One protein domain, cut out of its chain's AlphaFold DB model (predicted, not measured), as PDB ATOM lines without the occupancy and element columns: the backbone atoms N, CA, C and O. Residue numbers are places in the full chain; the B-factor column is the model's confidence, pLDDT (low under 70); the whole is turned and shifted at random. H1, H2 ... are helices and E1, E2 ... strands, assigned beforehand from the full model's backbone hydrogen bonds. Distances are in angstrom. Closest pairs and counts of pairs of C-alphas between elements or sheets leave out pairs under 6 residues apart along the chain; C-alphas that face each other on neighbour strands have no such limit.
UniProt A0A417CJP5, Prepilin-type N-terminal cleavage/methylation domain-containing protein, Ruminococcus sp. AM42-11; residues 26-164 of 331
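What this domain is: This is residues 26 to 164 of the 331 residues of the protein "Prepilin-type N-terminal cleavage/methylation domain-containing protein" of Ruminococcus sp. AM42-11 (UniProt A0A417CJP5). One very long helix, H1, runs along one face of a four-stranded sheet, and its residues 26 to 37 stick out free as an arm beyond the body. Strand E1 and the small hairpin of E2 and E3 lie away from the middle. The printed part has 139 residues, with one named helix, then seven named strands; the class is mixed, helices and strands. The sheet is mixed, in the order E4, E6, E7, E5. The whole is compact, with a radius of gyration of the C-alphas of 16.7 A, and spans 64 by 31 by 25 A.

How they stand to each other: H1, residues 26 to 65, is on the sheet of E4, residues 98 to 102, E6, residues 142 to 147, E7, residues 156 to 161, and E5, residues 132 to 134: two layers, a helix on one face of a sheet. Its height over the sheet is 9.2 A, and it lies over E4 and E6, along the strands, at 20 degrees to E4 on the local plane. The closest C-alphas of H1 and E4 are those of Val 59 and Tyr 98, 6.0 A apart. In H1, 34 of 36 O i to N i+4 pairs are within hydrogen-bond range. E1, residues 75 to 79, pairs with no named strand. E2, residues 86 to 88, and E3, residues 91 to 93, form a hairpin, with N 88 and O 91 at 2.7 A. E4 and E6 are antiparallel, with N 102 and O 142 at 2.8 A. E6 and E7 form a hairpin, with N 143 and O 160 at 2.8 A. E7 and E5 are parallel, with N 161 and O 133 at 2.8 A.

Where its parts are: H1 begins at C-alpha 26 (370.655, 260.867, 477.594), has a kink of 27 degrees near residue 33, and is 58.5 A long. E4 is 13.6 A long, E6 15.8 A and E7 16.8 A, ending at C-alpha 161 (350.099, 236.513, 499.356).

The domain as a whole: The printed part has no cut. The link from E4 to E5 is long, with 29 residues. Confidence is low, with pLDDT under 70, in 50 residues, among them 62 to 97.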
ATOM      1  N   ALA A  26     370.691 260.720 476.141       96.19
ATOM      2  CA  ALA A  26     370.655 260.867 477.594       96.19
ATOM      3  C   ALA A  26     369.273 261.322 478.100       96.19
ATOM      4  O   ALA A  26     368.748 260.739 479.049       96.19
ATOM      5  N   VAL A  27     368.646 262.302 477.439       96.75
ATOM      6  CA  VAL A  27     367.297 262.779 477.798       96.75
ATOM      7  C   VAL A  27     366.237 261.701 477.553       96.75
ATOM      8  O   VAL A  27     365.376 261.478 478.405       96.75
ATOM      9  N   LEU A  28     366.309 260.995 476.420       96.81
ATOM     10  CA  LEU A  28     365.359 259.926 476.090       96.81
ATOM     11  C   LEU A  28     365.443 258.760 477.080       96.81
ATOM     12  O   LEU A  28     364.414 258.263 477.531       96.81
ATOM     13  N   VAL A  29     366.655 258.343 477.444       97.06
ATOM     14  CA  VAL A  29     366.888 257.252 478.399       97.06
ATOM     15  C   VAL A  29     366.401 257.632 479.799       97.06
ATOM     16  O   VAL A  29     365.771 256.804 480.459       97.06
ATOM     17  N   ALA A  30     366.621 258.881 480.224       96.00
ATOM     18  CA  ALA A  30     366.194 259.373 481.534       96.00
ATOM     19  C   ALA A  30     364.674 259.253 481.759       96.00
ATOM     20  O   ALA A  30     364.246 258.915 482.860       96.00
ATOM     21  N   ILE A  31     363.860 259.482 480.723       95.31
ATOM     22  CA  ILE A  31     362.392 259.347 480.792       95.31
ATOM     23  C   ILE A  31     361.952 257.917 480.440       95.31
ATOM     24  O   ILE A  31     361.018 257.376 481.033       95.31
ATOM     25  N   GLY A  32     362.629 257.286 479.479       93.94
ATOM     26  CA  GLY A  32     362.248 255.990 478.930       93.94
ATOM     27  C   GLY A  32     362.395 254.838 479.921       93.94
ATOM     28  O   GLY A  32     361.469 254.042 480.057       93.94
ATOM     29  N   ILE A  33     363.518 254.758 480.645       92.94
ATOM     30  CA  ILE A  33     363.777 253.668 481.600       92.94
ATOM     31  C   ILE A  33     362.695 253.563 482.688       92.94
ATOM     32  O   ILE A  33     362.157 252.465 482.845       92.94
ATOM     33  N   PRO A  34     362.340 254.623 483.445       86.69
ATOM     34  CA  PRO A  34     361.367 254.488 484.530       86.69
ATOM     35  C   PRO A  34     359.970 254.118 484.020       86.69
ATOM     36  O   PRO A  34     359.316 253.256 484.608       86.69
ATOM     37  N   ILE A  35     359.536 254.695 482.892       91.62
ATOM     38  CA  ILE A  35     358.243 254.360 482.275       91.62
ATOM     39  C   ILE A  35     358.238 252.898 481.833       91.62
ATOM     40  O   ILE A  35     357.332 252.147 482.186       91.62
ATOM     41  N   PHE A  36     359.260 252.480 481.088       90.62
ATOM     42  CA  PHE A  36     359.362 251.110 480.600       90.62
ATOM     43  C   PHE A  36     359.434 250.105 481.753       90.62
ATOM     44  O   PHE A  36     358.758 249.082 481.717       90.62
ATOM     45  N   THR A  37     360.175 250.427 482.814       86.31
ATOM     46  CA  THR A  37     360.285 249.583 484.011       86.31
ATOM     47  C   THR A  37     358.941 249.444 484.727       86.31
ATOM     48  O   THR A  37     358.560 248.330 485.077       86.31
ATOM     49  N   SER A  38     358.178 250.532 484.887       84.75
ATOM     50  CA  SER A  38     356.832 250.482 485.480       84.75
ATOM     51  C   SER A  38     355.849 249.670 484.627       84.75
ATOM     52  O   SER A  38     355.078 248.873 485.157       84.75
ATOM     53  N   GLN A  39     355.899 249.821 483.302       87.62
ATOM     54  CA  GLN A  39     355.027 249.078 482.385       87.62
ATOM     55  C   GLN A  39     355.379 247.587 482.332       87.62
ATOM     56  O   GLN A  39     354.481 246.745 482.278       87.62
ATOM     57  N   LEU A  40     356.669 247.243 482.388       88.06
ATOM     58  CA  LEU A  40     357.109 245.856 482.523       88.06
ATOM     59  C   LEU A  40     356.619 245.244 483.833       88.06
ATOM     60  O   LEU A  40     356.179 244.097 483.839       88.06
ATOM     61  N   GLU A  41     356.662 246.007 484.919       85.50
ATOM     62  CA  GLU A  41     356.218 245.527 486.219       85.50
ATOM     63  C   GLU A  41     354.714 245.247 486.250       85.50
ATOM     64  O   GLU A  41     354.307 244.140 486.589       85.50
ATOM     65  N   LYS A  42     353.892 246.177 485.750       83.75
ATOM     66  CA  LYS A  42     352.444 245.956 485.580       83.75
ATOM     67  C   LYS A  42     352.130 244.759 484.682       83.75
ATOM     68  O   LYS A  42     351.130 244.079 484.882       83.75
ATOM     69  N   SER A  43     352.975 244.497 483.684       87.12
ATOM     70  CA  SER A  43     352.809 243.341 482.796       87.12
ATOM     71  C   SER A  43     353.081 242.024 483.527       87.12
ATOM     72  O   SER A  43     352.366 241.051 483.310       87.12
ATOM     73  N   ARG A  44     354.085 241.989 484.411       86.81
ATOM     74  CA  ARG A  44     354.375 240.828 485.269       86.81
ATOM     75  C   ARG A  44     353.251 240.579 486.270       86.81
ATOM     76  O   ARG A  44     352.778 239.455 486.368       86.81
ATOM     77  N   GLU A  45     352.779 241.638 486.920       86.50
ATOM     78  CA  GLU A  45     351.633 241.595 487.831       86.50
ATOM     79  C   GLU A  45     350.371 241.064 487.132       86.50
ATOM     80  O   GLU A  45     349.656 240.223 487.674       86.50
ATOM     81  N   ALA A  46     350.108 241.492 485.893       83.06
ATOM     82  CA  ALA A  46     348.976 240.993 485.115       83.06
ATOM     83  C   ALA A  46     349.084 239.487 484.807       83.06
ATOM     84  O   ALA A  46     348.061 238.797 484.786       83.06
ATOM     85  N   VAL A  47     350.301 238.975 484.589       86.31
ATOM     86  CA  VAL A  47     350.556 237.534 484.426       86.31
ATOM     87  C   VAL A  47     350.293 236.793 485.732       86.31
ATOM     88  O   VAL A  47     349.561 235.810 485.712       86.31
ATOM     89  N   ASP A  48     350.798 237.292 486.861       84.31
ATOM     90  CA  ASP A  48     350.544 236.696 488.180       84.31
ATOM     91  C   ASP A  48     349.047 236.634 488.489       84.31
ATOM     92  O   ASP A  48     348.521 235.602 488.902       84.31
ATOM     93  N   LEU A  49     348.327 237.717 488.202       84.31
ATOM     94  CA  LEU A  49     346.886 237.789 488.392       84.31
ATOM     95  C   LEU A  49     346.128 236.812 487.478       84.31
ATOM     96  O   LEU A  49     345.086 236.280 487.860       84.31
ATOM     97  N   SER A  50     346.631 236.577 486.265       83.62
ATOM     98  CA  SER A  50     346.092 235.559 485.362       83.62
ATOM     99  C   SER A  50     346.345 234.149 485.896       83.62
ATOM    100  O   SER A  50     345.420 233.342 485.923       83.62
ATOM    101  N   ASP A  51     347.561 233.870 486.358       81.94
ATOM    102  CA  ASP A  51     347.963 232.556 486.863       81.94
ATOM    103  C   ASP A  51     347.184 232.189 488.139       81.94
ATOM    104  O   ASP A  51     346.724 231.054 488.281       81.94
ATOM    105  N   VAL A  52     346.928 233.169 489.014       85.00
ATOM    106  CA  VAL A  52     346.082 233.017 490.210       85.00
ATOM    107  C   VAL A  52     344.603 232.824 489.858       85.00
ATOM    108  O   VAL A  52     343.922 232.033 490.509       85.00
ATOM    109  N   ARG A  53     344.081 233.474 488.806       84.75
ATOM    110  CA  ARG A  53     342.710 233.213 488.319       84.75
ATOM    111  C   ARG A  53     342.549 231.805 487.756       84.75
ATOM    112  O   ARG A  53     341.510 231.189 487.982       84.75
ATOM    113  N   SER A  54     343.549 231.312 487.030       83.19
ATOM    114  CA  SER A  54     343.563 229.932 486.541       83.19
ATOM    115  C   SER A  54     343.593 228.947 487.708       83.19
ATOM    116  O   SER A  54     342.727 228.084 487.790       83.19
ATOM    117  N   ALA A  55     344.497 229.154 488.669       79.62
ATOM    118  CA  ALA A  55     344.569 228.368 489.899       79.62
ATOM    119  C   ALA A  55     343.238 228.354 490.677       79.62
ATOM    120  O   ALA A  55     342.775 227.296 491.090       79.62
ATOM    121  N   TYR A  56     342.580 229.509 490.814       81.94
ATOM    122  CA  TYR A  56     341.244 229.623 491.408       81.94
ATOM    123  C   TYR A  56     340.206 228.734 490.711       81.94
ATOM    124  O   TYR A  56     339.468 228.011 491.379       81.94
ATOM    125  N   ALA A  57     340.142 228.782 489.378       77.38
ATOM    126  CA  ALA A  57     339.173 228.000 488.617       77.38
ATOM    127  C   ALA A  57     339.416 226.494 488.774       77.38
ATOM    128  O   ALA A  57     338.467 225.722 488.906       77.38
ATOM    129  N   GLU A  58     340.680 226.084 488.803       73.75
ATOM    130  CA  GLU A  58     341.066 224.687 488.964       73.75
ATOM    131  C   GLU A  58     340.777 224.173 490.383       73.75
ATOM    132  O   GLU A  58     340.207 223.094 490.528       73.75
ATOM    133  N   VAL A  59     341.058 224.968 491.422       72.12
ATOM    134  CA  VAL A  59     340.698 224.650 492.818       72.12
ATOM    135  C   VAL A  59     339.186 224.516 492.989       72.12
ATOM    136  O   VAL A  59     338.717 223.567 493.613       72.12
ATOM    137  N   MET A  60     338.409 225.428 492.398       72.25
ATOM    138  CA  MET A  60     336.945 225.352 492.410       72.25
ATOM    139  C   MET A  60     336.432 224.105 491.687       72.25
ATOM    140  O   MET A  60     335.539 223.420 492.179       72.25
ATOM    141  N   MET A  61     337.007 223.777 490.530       70.31
ATOM    142  CA  MET A  61     336.645 222.576 489.784       70.31
ATOM    143  C   MET A  61     336.957 221.309 490.587       70.31
ATOM    144  O   MET A  61     336.088 220.450 490.701       70.31
ATOM    145  N   ALA A  62     338.147 221.223 491.190       64.94
ATOM    146  CA  ALA A  62     338.548 220.111 492.051       64.94
ATOM    147  C   ALA A  62     337.620 219.961 493.266       64.94
ATOM    148  O   ALA A  62     337.277 218.844 493.654       64.94
ATOM    149  N   ALA A  63     337.152 221.076 493.834       65.12
ATOM    150  CA  ALA A  63     336.193 221.059 494.929       65.12
ATOM    151  C   ALA A  63     334.809 220.532 494.514       65.12
ATOM    152  O   ALA A  63     334.217 219.736 495.243       65.12
ATOM    153  N   ILE A  64     334.317 220.928 493.335       65.56
ATOM    154  CA  ILE A  64     333.023 220.486 492.789       65.56
ATOM    155  C   ILE A  64     333.057 219.000 492.410       65.56
ATOM    156  O   ILE A  64     332.109 218.266 492.690       65.56
ATOM    157  N   THR A  65     334.131 218.538 491.766       61.19
ATOM    158  CA  THR A  65     334.264 217.138 491.327       61.19
ATOM    159  C   THR A  65     334.714 216.211 492.459       61.19
ATOM    160  O   THR A  65     334.476 215.002 492.413       61.19
ATOM    161  N   GLY A  66     335.346 216.761 493.500       56.47
ATOM    162  CA  GLY A  66     336.014 216.001 494.552       56.47
ATOM    163  C   GLY A  66     337.215 215.200 494.043       56.47
ATOM    164  O   GLY A  66     337.588 214.220 494.689       56.47
ATOM    165  N   ASP A  67     337.764 215.577 492.885       55.12
ATOM    166  CA  ASP A  67     338.933 214.967 492.258       55.12
ATOM    167  C   ASP A  67     340.209 215.703 492.695       55.12
ATOM    168  O   ASP A  67     340.491 216.816 492.252       55.12
ATOM    169  N   THR A  68     340.990 215.070 493.573       51.53
ATOM    170  CA  THR A  68     342.284 215.585 494.058       51.53
ATOM    171  C   THR A  68     343.465 215.159 493.178       51.53
ATOM    172  O   THR A  68     344.617 215.370 493.546       51.53
ATOM    173  N   THR A  69     343.205 214.518 492.032       47.19
ATOM    174  CA  THR A  69     344.228 214.139 491.041       47.19
ATOM    175  C   THR A  69     344.345 215.146 489.897       47.19
ATOM    176  O   THR A  69     345.215 215.002 489.036       47.19
ATOM    177  N   ALA A  70     343.513 216.193 489.908       48.53
ATOM    178  CA  ALA A  70     343.594 217.300 488.972       48.53
ATOM    179  C   ALA A  70     344.965 217.997 489.077       48.53
ATOM    180  O   ALA A  70     345.404 218.429 490.148       48.53
ATOM    181  N   ILE A  71     345.650 218.053 487.938       52.12
ATOM    182  CA  ILE A  71     346.989 218.622 487.784       52.12
ATOM    183  C   ILE A  71     346.859 220.130 487.573       52.12
ATOM    184  O   ILE A  71     346.030 220.556 486.768       52.12
ATOM    185  N   TYR A  72     347.716 220.921 488.226       56.50
ATOM    186  CA  TYR A  72     347.839 222.339 487.910       56.50
ATOM    187  C   TYR A  72     348.355 222.511 486.486       56.50
ATOM    188  O   TYR A  72     349.488 222.136 486.178       56.50
ATOM    189  N   THR A  73     347.573 223.120 485.595       58.69
ATOM    190  CA  THR A  73     347.937 223.172 484.164       58.69
ATOM    191  C   THR A  73     349.252 223.932 483.896       58.69
ATOM    192  O   THR A  73     349.860 223.801 482.833       58.69
ATOM    193  N   LYS A  74     349.699 224.739 484.864       56.94
ATOM    194  CA  LYS A  74     350.911 225.570 484.824       56.94
ATOM    195  C   LYS A  74     352.137 224.932 485.488       56.94
ATOM    196  O   LYS A  74     353.247 225.352 485.168       56.94
ATOM    197  N   ASP A  75     351.951 223.925 486.340       54.78
ATOM    198  CA  ASP A  75     353.019 223.082 486.882       54.78
ATOM    199  C   ASP A  75     352.514 221.641 487.008       54.78
ATOM    200  O   ASP A  75     351.822 221.278 487.957       54.78
ATOM    201  N   ALA A  76     352.893 220.805 486.040       51.09
ATOM    202  CA  ALA A  76     352.446 219.419 485.972       51.09
ATOM    203  C   ALA A  76     352.904 218.551 487.163       51.09
ATOM    204  O   ALA A  76     352.428 217.428 487.318       51.09
ATOM    205  N   ASN A  77     353.820 219.063 487.993       48.44
ATOM    206  CA  ASN A  77     354.316 218.395 489.193       48.44
ATOM    207  C   ASN A  77     353.557 218.811 490.464       48.44
ATOM    208  O   ASN A  77     353.870 218.313 491.546       48.44
ATOM    209  N   GLN A  78     352.577 219.710 490.347       47.31
ATOM    210  CA  GLN A  78     351.737 220.163 491.446       47.31
ATOM    211  C   GLN A  78     350.310 219.630 491.259       47.31
ATOM    212  O   GLN A  78     349.641 219.907 490.264       47.31
ATOM    213  N   THR A  79     349.840 218.844 492.224       46.00
ATOM    214  CA  THR A  79     348.451 218.367 492.288       46.00
ATOM    215  C   THR A  79     347.634 219.257 493.214       46.00
ATOM    216  O   THR A  79     348.167 219.793 494.183       46.00
ATOM    217  N   ILE A  80     346.341 219.410 492.940       51.69
ATOM    218  CA  ILE A  80     345.436 220.173 493.806       51.69
ATOM    219  C   ILE A  80     345.125 219.330 495.043       51.69
ATOM    220  O   ILE A  80     344.489 218.279 494.959       51.69
ATOM    221  N   TYR A  81     345.609 219.774 496.201       53.09
ATOM    222  CA  TYR A  81     345.488 219.023 497.445       53.09
ATOM    223  C   TYR A  81     344.166 219.329 498.143       53.09
ATOM    224  O   TYR A  81     343.723 220.477 498.200       53.09
ATOM    225  N   LYS A  82     343.581 218.297 498.754       47.31
ATOM    226  CA  LYS A  82     342.701 218.470 499.909       47.31
ATOM    227  C   LYS A  82     343.618 218.567 501.124       47.31
ATOM    228  O   LYS A  82     344.291 217.596 501.458       47.31
ATOM    229  N   THR A  83     343.720 219.750 501.711       43.69
ATOM    230  CA  THR A  83     344.692 220.023 502.772       43.69
ATOM    231  C   THR A  83     344.314 219.290 504.062       43.69
ATOM    232  O   THR A  83     343.136 219.215 504.439       43.69
ATOM    233  N   SER A  84     345.316 218.754 504.760       42.72
ATOM    234  CA  SER A  84     345.241 218.551 506.209       42.72
ATOM    235  C   SER A  84     345.043 219.909 506.886       42.72
ATOM    236  O   SER A  84     345.360 220.941 506.290       42.72
ATOM    237  N   ALA A  85     344.525 219.939 508.118       48.19
ATOM    238  CA  ALA A  85     344.538 221.183 508.882       48.19
ATOM    239  C   ALA A  85     345.994 221.655 509.032       48.19
ATOM    240  O   ALA A  85     346.803 220.966 509.653       48.19
ATOM    241  N   GLU A  86     346.335 222.796 508.437       46.75
ATOM    242  CA  GLU A  86     347.716 223.268 508.334       46.75
ATOM    243  C   GLU A  86     347.784 224.764 508.625       46.75
ATOM    244  O   GLU A  86     347.082 225.569 508.014       46.75
ATOM    245  N   THR A  87     348.631 225.159 509.576       44.16
ATOM    246  CA  THR A  87     348.876 226.571 509.881       44.16
ATOM    247  C   THR A  87     350.121 227.042 509.147       44.16
ATOM    248  O   THR A  87     351.244 226.671 509.482       44.16
ATOM    249  N   PHE A  88     349.919 227.918 508.173       44.72
ATOM    250  CA  PHE A  88     350.967 228.562 507.408       44.72
ATOM    251  C   PHE A  88     351.177 229.998 507.891       44.72
ATOM    252  O   PHE A  88     350.333 230.860 507.673       44.72
ATOM    253  N   ASN A  89     352.301 230.285 508.553       40.34
ATOM    254  CA  ASN A  89     352.676 231.649 508.955       40.34
ATOM    255  C   ASN A  89     351.559 232.419 509.713       40.34
ATOM    256  O   ASN A  89     351.342 233.609 509.486       40.34
ATOM    257  N   GLY A  90     350.813 231.718 510.577       41.94
ATOM    258  CA  GLY A  90     349.668 232.257 511.329       41.94
ATOM    259  C   GLY A  90     348.310 232.190 510.610       41.94
ATOM    260  O   GLY A  90     347.300 232.561 511.202       41.94
ATOM    261  N   TYR A  91     348.263 231.697 509.370       45.41
ATOM    262  CA  TYR A  91     347.050 231.444 508.595       45.41
ATOM    263  C   TYR A  91     346.709 229.949 508.615       45.41
ATOM    264  O   TYR A  91     347.466 229.134 508.098       45.41
ATOM    265  N   THR A  92     345.588 229.577 509.231       49.69
ATOM    266  CA  THR A  92     345.153 228.175 509.319       49.69
ATOM    267  C   THR A  92     344.250 227.825 508.149       49.69
ATOM    268  O   THR A  92     343.211 228.451 507.948       49.69
ATOM    269  N   VAL A  93     344.646 226.805 507.399       50.16
ATOM    270  CA  VAL A  93     343.811 226.151 506.402       50.16
ATOM    271  C   VAL A  93     343.088 224.995 507.084       50.16
ATOM    272  O   VAL A  93     343.731 224.148 507.701       50.16
ATOM    273  N   GLU A  94     341.759 224.985 507.026       52.72
ATOM    274  CA  GLU A  94     340.943 223.947 507.658       52.72
ATOM    275  C   GLU A  94     341.071 222.611 506.916       52.72
ATOM    276  O   GLU A  94     341.222 222.568 505.691       52.72
ATOM    277  N   ALA A  95     340.987 221.504 507.661       52.59
ATOM    278  CA  ALA A  95     340.989 220.175 507.065       52.59
ATOM    279  C   ALA A  95     339.832 220.052 506.064       52.59
ATOM    280  O   ALA A  95     338.671 220.274 506.399       52.59
ATOM    281  N   GLY A  96     340.151 219.676 504.827       58.25
ATOM    282  CA  GLY A  96     339.155 219.525 503.770       58.25
ATOM    283  C   GLY A  96     339.018 220.703 502.808       58.25
ATOM    284  O   GLY A  96     338.302 220.547 501.819       58.25
ATOM    285  N   ALA A  97     339.725 221.813 503.029       62.16
ATOM    286  CA  ALA A  97     339.865 222.864 502.029       62.16
ATOM    287  C   ALA A  97     340.728 222.406 500.839       62.16
ATOM    288  O   ALA A  97     341.622 221.566 500.975       62.16
ATOM    289  N   TYR A  98     340.443 222.959 499.664       72.25
ATOM    290  CA  TYR A  98     341.185 222.690 498.435       72.25
ATOM    291  C   TYR A  98     342.148 223.840 498.206       72.25
ATOM    292  O   TYR A  98     341.713 224.992 498.162       72.25
ATOM    293  N   SER A  99     343.440 223.551 498.079       75.06
ATOM    294  CA  SER A  99     344.448 224.596 497.935       75.06
ATOM    295  C   SER A  99     345.465 224.298 496.846       75.06
ATOM    296  O   SER A  99     345.762 223.150 496.502       75.06
ATOM    297  N   ILE A 100     346.001 225.380 496.294       75.19
ATOM    298  CA  ILE A 100     347.102 225.347 495.344       75.19
ATOM    299  C   ILE A 100     348.010 226.558 495.551       75.19
ATOM    300  O   ILE A 100     347.550 227.631 495.941       75.19
ATOM    301  N   THR A 101     349.305 226.394 495.277       77.12
ATOM    302  CA  THR A 101     350.292 227.470 495.417       77.12
ATOM    303  C   THR A 101     350.819 227.910 494.058       77.12
ATOM    304  O   THR A 101     351.565 227.179 493.412       77.12
ATOM    305  N   VAL A 102     350.514 229.144 493.665       77.06
ATOM    306  CA  VAL A 102     351.130 229.804 492.512       77.06
ATOM    307  C   VAL A 102     352.500 230.324 492.928       77.06
ATOM    308  O   VAL A 102     352.605 231.260 493.721       77.06
ATOM    309  N   THR A 103     353.556 229.708 492.403       77.44
ATOM    310  CA  THR A 103     354.942 230.065 492.714       77.44
ATOM    311  C   THR A 103     355.883 229.796 491.531       77.44
ATOM    312  O   THR A 103     355.664 228.851 490.774       77.44
ATOM    313  N   PRO A 104     356.941 230.603 491.340       76.88
ATOM    314  CA  PRO A 104     357.136 231.927 491.927       76.88
ATOM    315  C   PRO A 104     356.313 232.984 491.177       76.88
ATOM    316  O   PRO A 104     356.115 232.875 489.954       76.88
ATOM    317  N   LEU A 105     355.912 234.039 491.889       79.44
ATOM    318  CA  LEU A 105     355.346 235.252 491.297       79.44
ATOM    319  C   LEU A 105     356.370 235.923 490.365       79.44
ATOM    320  O   LEU A 105     357.582 235.906 490.601       79.44
ATOM    321  N   LYS A 106     355.886 236.480 489.257       83.88
ATOM    322  CA  LYS A 106     356.681 237.101 488.194       83.88
ATOM    323  C   LYS A 106     357.025 238.543 488.503       83.88
ATOM    324  O   LYS A 106     358.048 239.022 488.004       83.88
ATOM    325  N   GLN A 107     356.198 239.230 489.281       82.25
ATOM    326  CA  GLN A 107     356.484 240.581 489.731       82.25
ATOM    327  C   GLN A 107     357.795 240.642 490.532       82.25
ATOM    328  O   GLN A 107     358.246 239.679 491.158       82.25
ATOM    329  N   LYS A 108     358.448 241.794 490.463       81.81
ATOM    330  CA  LYS A 108     359.734 242.102 491.084       81.81
ATOM    331  C   LYS A 108     359.645 243.253 492.084       81.81
ATOM    332  O   LYS A 108     360.616 243.483 492.800       81.81
ATOM    333  N   GLN A 109     358.518 243.960 492.151       78.12
ATOM    334  CA  GLN A 109     358.245 244.978 493.162       78.12
ATOM    335  C   GLN A 109     357.283 244.449 494.229       78.12
ATOM    336  O   GLN A 109     356.465 243.571 493.974       78.12
ATOM    337  N   SER A 110     357.423 244.970 495.450       80.75
ATOM    338  CA  SER A 110     356.518 244.658 496.556       80.75
ATOM    339  C   SER A 110     355.203 245.412 496.394       80.75
ATOM    340  O   SER A 110     355.204 246.620 496.155       80.75
ATOM    341  N   GLY A 111     354.100 244.718 496.651       77.75
ATOM    342  CA  GLY A 111     352.756 245.267 496.579       77.75
ATOM    343  C   GLY A 111     352.261 245.458 495.148       77.75
ATOM    344  O   GLY A 111     352.999 245.341 494.169       77.75
ATOM    345  N   TRP A 112     350.977 245.775 495.044       80.00
ATOM    346  CA  TRP A 112     350.303 245.964 493.767       80.00
ATOM    347  C   TRP A 112     350.681 247.297 493.127       80.00
ATOM    348  O   TRP A 112     350.637 248.344 493.774       80.00
ATOM    349  N   GLN A 113     351.037 247.262 491.844       78.50
ATOM    350  CA  GLN A 113     351.323 248.456 491.046       78.50
ATOM    351  C   GLN A 113     350.097 248.889 490.230       78.50
ATOM    352  O   GLN A 113     350.074 249.993 489.667       78.50
ATOM    353  N   THR A 114     349.077 248.030 490.128       77.94
ATOM    354  CA  THR A 114     347.770 248.387 489.570       77.94
ATOM    355  C   THR A 114     346.889 249.128 490.577       77.94
ATOM    356  O   THR A 114     347.131 249.147 491.783       77.94
ATOM    357  N   ALA A 115     345.867 249.812 490.056       75.00
ATOM    358  CA  ALA A 115     344.918 250.537 490.886       75.00
ATOM    359  C   ALA A 115     344.008 249.559 491.642       75.00
ATOM    360  O   ALA A 115     343.334 248.729 491.035       75.00
ATOM    361  N   GLU A 116     343.951 249.705 492.961       74.38
ATOM    362  CA  GLU A 116     343.034 248.954 493.812       74.38
ATOM    363  C   GLU A 116     341.587 249.484 493.721       74.38
ATOM    364  O   GLU A 116     341.374 250.693 493.579       74.38
ATOM    365  N   PRO A 117     340.563 248.631 493.917       76.38
ATOM    366  CA  PRO A 117     340.657 247.229 494.325       76.38
ATOM    367  C   PRO A 117     340.898 246.264 493.162       76.38
ATOM    368  O   PRO A 117     340.345 246.419 492.075       76.38
ATOM    369  N   ILE A 118     341.667 245.217 493.441       78.12
ATOM    370  CA  ILE A 118     341.838 244.076 492.542       78.12
ATOM    371  C   ILE A 118     340.810 243.016 492.923       78.12
ATOM    372  O   ILE A 118     340.644 242.740 494.108       78.12
ATOM    373  N   THR A 119     340.148 242.404 491.938       79.88
ATOM    374  CA  THR A 119     339.152 241.349 492.184       79.88
ATOM    375  C   THR A 119     339.529 240.039 491.489       79.88
ATOM    376  O   THR A 119     339.813 240.012 490.283       79.88
ATOM    377  N   ILE A 120     339.484 238.941 492.249       79.31
ATOM    378  CA  ILE A 120     339.710 237.562 491.795       79.31
ATOM    379  C   ILE A 120     338.593 236.691 492.369       79.31
ATOM    380  O   ILE A 120     338.375 236.695 493.574       79.31
ATOM    381  N   GLY A 121     337.851 235.971 491.521       71.25
ATOM    382  CA  GLY A 121     336.802 235.056 492.000       71.25
ATOM    383  C   GLY A 121     335.725 235.720 492.873       71.25
ATOM    384  O   GLY A 121     335.182 235.080 493.762       71.25
ATOM    385  N   GLY A 122     335.455 237.016 492.677       72.50
ATOM    386  CA  GLY A 122     334.510 237.784 493.501       72.50
ATOM    387  C   GLY A 122     335.086 238.358 494.803       72.50
ATOM    388  O   GLY A 122     334.433 239.196 495.421       72.50
ATOM    389  N   VAL A 123     336.316 238.002 495.186       71.75
ATOM    390  CA  VAL A 123     337.012 238.575 496.347       71.75
ATOM    391  C   VAL A 123     337.853 239.773 495.927       71.75
ATOM    392  O   VAL A 123     338.636 239.699 494.980       71.75
ATOM    393  N   SER A 124     337.681 240.879 496.650       78.62
ATOM    394  CA  SER A 124     338.400 242.141 496.455       78.62
ATOM    395  C   SER A 124     339.641 242.223 497.344       78.62
ATOM    396  O   SER A 124     339.602 241.780 498.490       78.62
ATOM    397  N   SER A 125     340.692 242.905 496.886       72.88
ATOM    398  CA  SER A 125     341.897 243.193 497.677       72.88
ATOM    399  C   SER A 125     341.642 244.004 498.949       72.88
ATOM    400  O   SER A 125     342.478 244.040 499.846       72.88
ATOM    401  N   LYS A 126     340.460 244.618 499.059       71.50
ATOM    402  CA  LYS A 126     340.002 245.343 500.252       71.50
ATOM    403  C   LYS A 126     339.149 244.499 501.203       71.50
ATOM    404  O   LYS A 126     338.760 245.010 502.247       71.50
ATOM    405  N   ALA A 127     338.823 243.254 500.849       61.66
ATOM    406  CA  ALA A 127     337.992 242.379 501.679       61.66
ATOM    407  C   ALA A 127     338.672 242.018 503.012       61.66
ATOM    408  O   ALA A 127     337.980 241.757 503.992       61.66
ATOM    409  N   GLY A 128     340.009 242.053 503.051       62.16
ATOM    410  CA  GLY A 128     340.793 241.743 504.242       62.16
ATOM    411  C   GLY A 128     340.629 240.293 504.695       62.16
ATOM    412  O   GLY A 128     340.141 239.439 503.954       62.16
ATOM    413  N   VAL A 129     341.051 240.011 505.924       60.53
ATOM    414  CA  VAL A 129     341.007 238.666 506.514       60.53
ATOM    415  C   VAL A 129     339.551 238.200 506.691       60.53
ATOM    416  O   VAL A 129     338.739 238.984 507.186       60.53
ATOM    417  N   PRO A 130     339.205 236.939 506.349       62.62
ATOM    418  CA  PRO A 130     340.082 235.854 505.875       62.62
ATOM    419  C   PRO A 130     340.223 235.748 504.345       62.62
ATOM    420  O   PRO A 130     340.844 234.807 503.859       62.62
ATOM    421  N   TYR A 131     339.616 236.653 503.579       66.50
ATOM    422  CA  TYR A 131     339.482 236.536 502.125       66.50
ATOM    423  C   TYR A 131     340.731 236.989 501.360       66.50
ATOM    424  O   TYR A 131     341.059 236.433 500.313       66.50
ATOM    425  N   TRP A 132     341.421 238.007 501.868       71.06
ATOM    426  CA  TRP A 132     342.607 238.585 501.257       71.06
ATOM    427  C   TRP A 132     343.661 238.886 502.317       71.06
ATOM    428  O   TRP A 132     343.509 239.806 503.126       71.06
ATOM    429  N   ASN A 133     344.740 238.110 502.295       74.31
ATOM    430  CA  ASN A 133     345.754 238.094 503.337       74.31
ATOM    431  C   ASN A 133     347.138 238.362 502.739       74.31
ATOM    432  O   ASN A 133     347.538 237.719 501.771       74.31
ATOM    433  N   GLY A 134     347.883 239.273 503.358       73.94
ATOM    434  CA  GLY A 134     349.267 239.578 503.003       73.94
ATOM    435  C   GLY A 134     349.441 240.426 501.742       73.94
ATOM    436  O   GLY A 134     348.480 240.896 501.123       73.94
ATOM    437  N   GLN A 135     350.707 240.644 501.378       73.12
ATOM    438  CA  GLN A 135     351.102 241.410 500.197       73.12
ATOM    439  C   GLN A 135     352.062 240.621 499.308       73.12
ATOM    440  O   GLN A 135     352.982 239.961 499.804       73.12
ATOM    441  N   PRO A 136     351.893 240.708 497.982       80.50
ATOM    442  CA  PRO A 136     352.718 239.946 497.072       80.50
ATOM    443  C   PRO A 136     354.043 240.699 496.841       80.50
ATOM    444  O   PRO A 136     354.102 241.924 496.972       80.50
ATOM    445  N   GLY A 137     355.114 240.002 496.467       74.50
ATOM    446  CA  GLY A 137     356.341 240.684 496.044       74.50
ATOM    447  C   GLY A 137     357.372 239.773 495.395       74.50
ATOM    448  O   GLY A 137     357.013 238.741 494.825       74.50
ATOM    449  N   LEU A 138     358.638 240.195 495.432       74.50
ATOM    450  CA  LEU A 138     359.739 239.567 494.704       74.50
ATOM    451  C   LEU A 138     359.899 238.094 495.095       74.50
ATOM    452  O   LEU A 138     360.097 237.784 496.266       74.50
ATOM    453  N   ASP A 139     359.848 237.211 494.093       71.06
ATOM    454  CA  ASP A 139     359.978 235.752 494.248       71.06
ATOM    455  C   ASP A 139     358.993 235.168 495.281       71.06
ATOM    456  O   ASP A 139     359.221 234.118 495.881       71.06
ATOM    457  N   GLY A 140     357.876 235.873 495.473       73.00
ATOM    458  CA  GLY A 140     356.794 235.478 496.349       73.00
ATOM    459  C   GLY A 140     355.948 234.350 495.776       73.00
ATOM    460  O   GLY A 140     356.215 233.800 494.705       73.00
ATOM    461  N   TYR A 141     354.873 234.039 496.486       75.00
ATOM    462  CA  TYR A 141     353.880 233.055 496.072       75.00
ATOM    463  C   TYR A 141     352.488 233.505 496.504       75.00
ATOM    464  O   TYR A 141     352.334 234.362 497.381       75.00
ATOM    465  N   CYS A 142     351.478 232.911 495.875       79.31
ATOM    466  CA  CYS A 142     350.088 233.036 496.282       79.31
ATOM    467  C   CYS A 142     349.514 231.654 496.577       79.31
ATOM    468  O   CYS A 142     349.592 230.772 495.725       79.31
ATOM    469  N   ILE A 143     348.927 231.471 497.758       80.38
ATOM    470  CA  ILE A 143     348.136 230.281 498.074       80.38
ATOM    471  C   ILE A 143     346.674 230.631 497.827       80.38
ATOM    472  O   ILE A 143     346.136 231.561 498.434       80.38
ATOM    473  N   VAL A 144     346.051 229.897 496.912       81.88
ATOM    474  CA  VAL A 144     344.629 230.012 496.596       81.88
ATOM    475  C   VAL A 144     343.915 228.864 497.276       81.88
ATOM    476  O   VAL A 144     344.252 227.709 497.022       81.88
ATOM    477  N   THR A 145     342.931 229.182 498.113       77.50
ATOM    478  CA  THR A 145     342.247 228.184 498.935       77.50
ATOM    479  C   THR A 145     340.739 228.344 498.842       77.50
ATOM    480  O   THR A 145     340.210 229.413 499.157       77.50
ATOM    481  N   TYR A 146     340.049 227.270 498.464       79.62
ATOM    482  CA  TYR A 146     338.602 227.135 498.588       79.62
ATOM    483  C   TYR A 146     338.253 226.361 499.859       79.62
ATOM    484  O   TYR A 146     338.701 225.230 500.057       79.62
ATOM    485  N   HIS A 147     337.429 226.979 500.697       72.62
ATOM    486  CA  HIS A 147     336.917 226.430 501.944       72.62
ATOM    487  C   HIS A 147     335.490 225.920 501.698       72.62
ATOM    488  O   HIS A 147     334.586 226.742 501.519       72.62
ATOM    489  N   PRO A 148     335.269 224.591 501.633       65.88
ATOM    490  CA  PRO A 148     333.931 224.026 501.508       65.88
ATOM    491  C   PRO A 148     333.114 224.278 502.785       65.88
ATOM    492  O   PRO A 148     333.685 224.532 503.846       65.88
ATOM    493  N   PRO A 149     331.778 224.176 502.724       57.25
ATOM    494  CA  PRO A 149     330.950 224.376 503.903       57.25
ATOM    495  C   PRO A 149     331.186 223.243 504.914       57.25
ATOM    496  O   PRO A 149     331.000 222.065 504.603       57.25
ATOM    497  N   VAL A 150     331.577 223.604 506.137       52.59
ATOM    498  CA  VAL A 150     331.720 222.679 507.271       52.59
ATOM    499  C   VAL A 150     330.681 223.049 508.328       52.59
ATOM    500  O   VAL A 150     330.697 224.149 508.882       52.59
ATOM    501  N   GLY A 151     329.738 222.143 508.602       56.38
ATOM    502  CA  GLY A 151     328.643 222.400 509.543       56.38
ATOM    503  C   GLY A 151     327.741 223.557 509.088       56.38
ATOM    504  O   GLY A 151     327.091 223.459 508.053       56.38
ATOM    505  N   SER A 152     327.677 224.641 509.871       42.91
ATOM    506  CA  SER A 152     326.891 225.849 509.562       42.91
ATOM    507  C   SER A 152     327.679 226.955 508.846       42.91
ATOM    508  O   SER A 152     327.126 228.028 508.606       42.91
ATOM    509  N   ASN A 153     328.965 226.739 508.550       51.03
ATOM    510  CA  ASN A 153     329.798 227.732 507.875       51.03
ATOM    511  C   ASN A 153     329.488 227.780 506.373       51.03
ATOM    512  O   ASN A 153     329.264 226.750 505.735       51.03
ATOM    513  N   VAL A 154     329.479 228.991 505.814       55.06
ATOM    514  CA  VAL A 154     329.277 229.221 504.378       55.06
ATOM    515  C   VAL A 154     330.588 228.953 503.645       55.06
ATOM    516  O   VAL A 154     331.652 229.284 504.161       55.06
ATOM    517  N   GLU A 155     330.513 228.376 502.447       74.44
ATOM    518  CA  GLU A 155     331.673 228.224 501.567       74.44
ATOM    519  C   GLU A 155     332.310 229.580 501.218       74.44
ATOM    520  O   GLU A 155     331.611 230.587 501.067       74.44
ATOM    521  N   TYR A 156     333.632 229.625 501.057       69.81
ATOM    522  CA  TYR A 156     334.316 230.827 500.574       69.81
ATOM    523  C   TYR A 156     335.685 230.527 499.957       69.81
ATOM    524  O   TYR A 156     336.277 229.471 500.155       69.81
ATOM    525  N   ILE A 157     336.212 231.497 499.211       79.69
ATOM    526  CA  ILE A 157     337.574 231.484 498.670       79.69
ATOM    527  C   ILE A 157     338.438 232.498 499.424       79.69
ATOM    528  O   ILE A 157     337.962 233.554 499.843       79.69
ATOM    529  N   SER A 158     339.718 232.188 499.573       78.06
ATOM    530  CA  SER A 158     340.708 233.073 500.179       78.06
ATOM    531  C   SER A 158     342.028 233.051 499.418       78.06
ATOM    532  O   SER A 158     342.381 232.055 498.781       78.06
ATOM    533  N   PHE A 159     342.741 234.173 499.497       79.75
ATOM    534  CA  PHE A 159     344.031 234.389 498.856       79.75
ATOM    535  C   PHE A 159     345.057 234.799 499.905       79.75
ATOM    536  O   PHE A 159     344.880 235.814 500.583       79.75
ATOM    537  N   TYR A 160     346.141 234.036 500.008       80.38
ATOM    538  CA  TYR A 160     347.290 234.375 500.837       80.38
ATOM    539  C   TYR A 160     348.470 234.760 499.952       80.38
ATOM    540  O   TYR A 160     348.906 233.965 499.123       80.38
ATOM    541  N   TRP A 161     348.996 235.965 500.132       79.25
ATOM    542  CA  TRP A 161     350.099 236.513 499.356       79.25
ATOM    543  C   TRP A 161     351.365 236.623 500.201       79.25
ATOM    544  O   TRP A 161     351.318 237.033 501.358       79.25
ATOM    545  N   SER A 162     352.508 236.306 499.593       77.81
ATOM    546  CA  SER A 162     353.826 236.444 500.210       77.81
ATOM    547  C   SER A 162     354.848 237.069 499.256       77.81
ATOM    548  O   SER A 162     354.614 237.184 498.051       77.81
ATOM    549  N   GLY A 163     356.002 237.463 499.800       71.38
ATOM    550  CA  GLY A 163     357.111 238.099 499.080       71.38
ATOM    551  C   GLY A 163     357.116 239.632 499.122       71.38
ATOM    552  O   GLY A 163     358.067 240.239 498.634       71.38
ATOM    553  N   GLY A 164     356.080 240.270 499.680       62.19
ATOM    554  CA  GLY A 164     356.022 241.720 499.901       62.19
ATOM    555  C   GLY A 164     356.548 242.163 501.274       62.19
ATOM    556  O   GLY A 164     356.769 241.346 502.166       62.19
TER     557      GLY A 164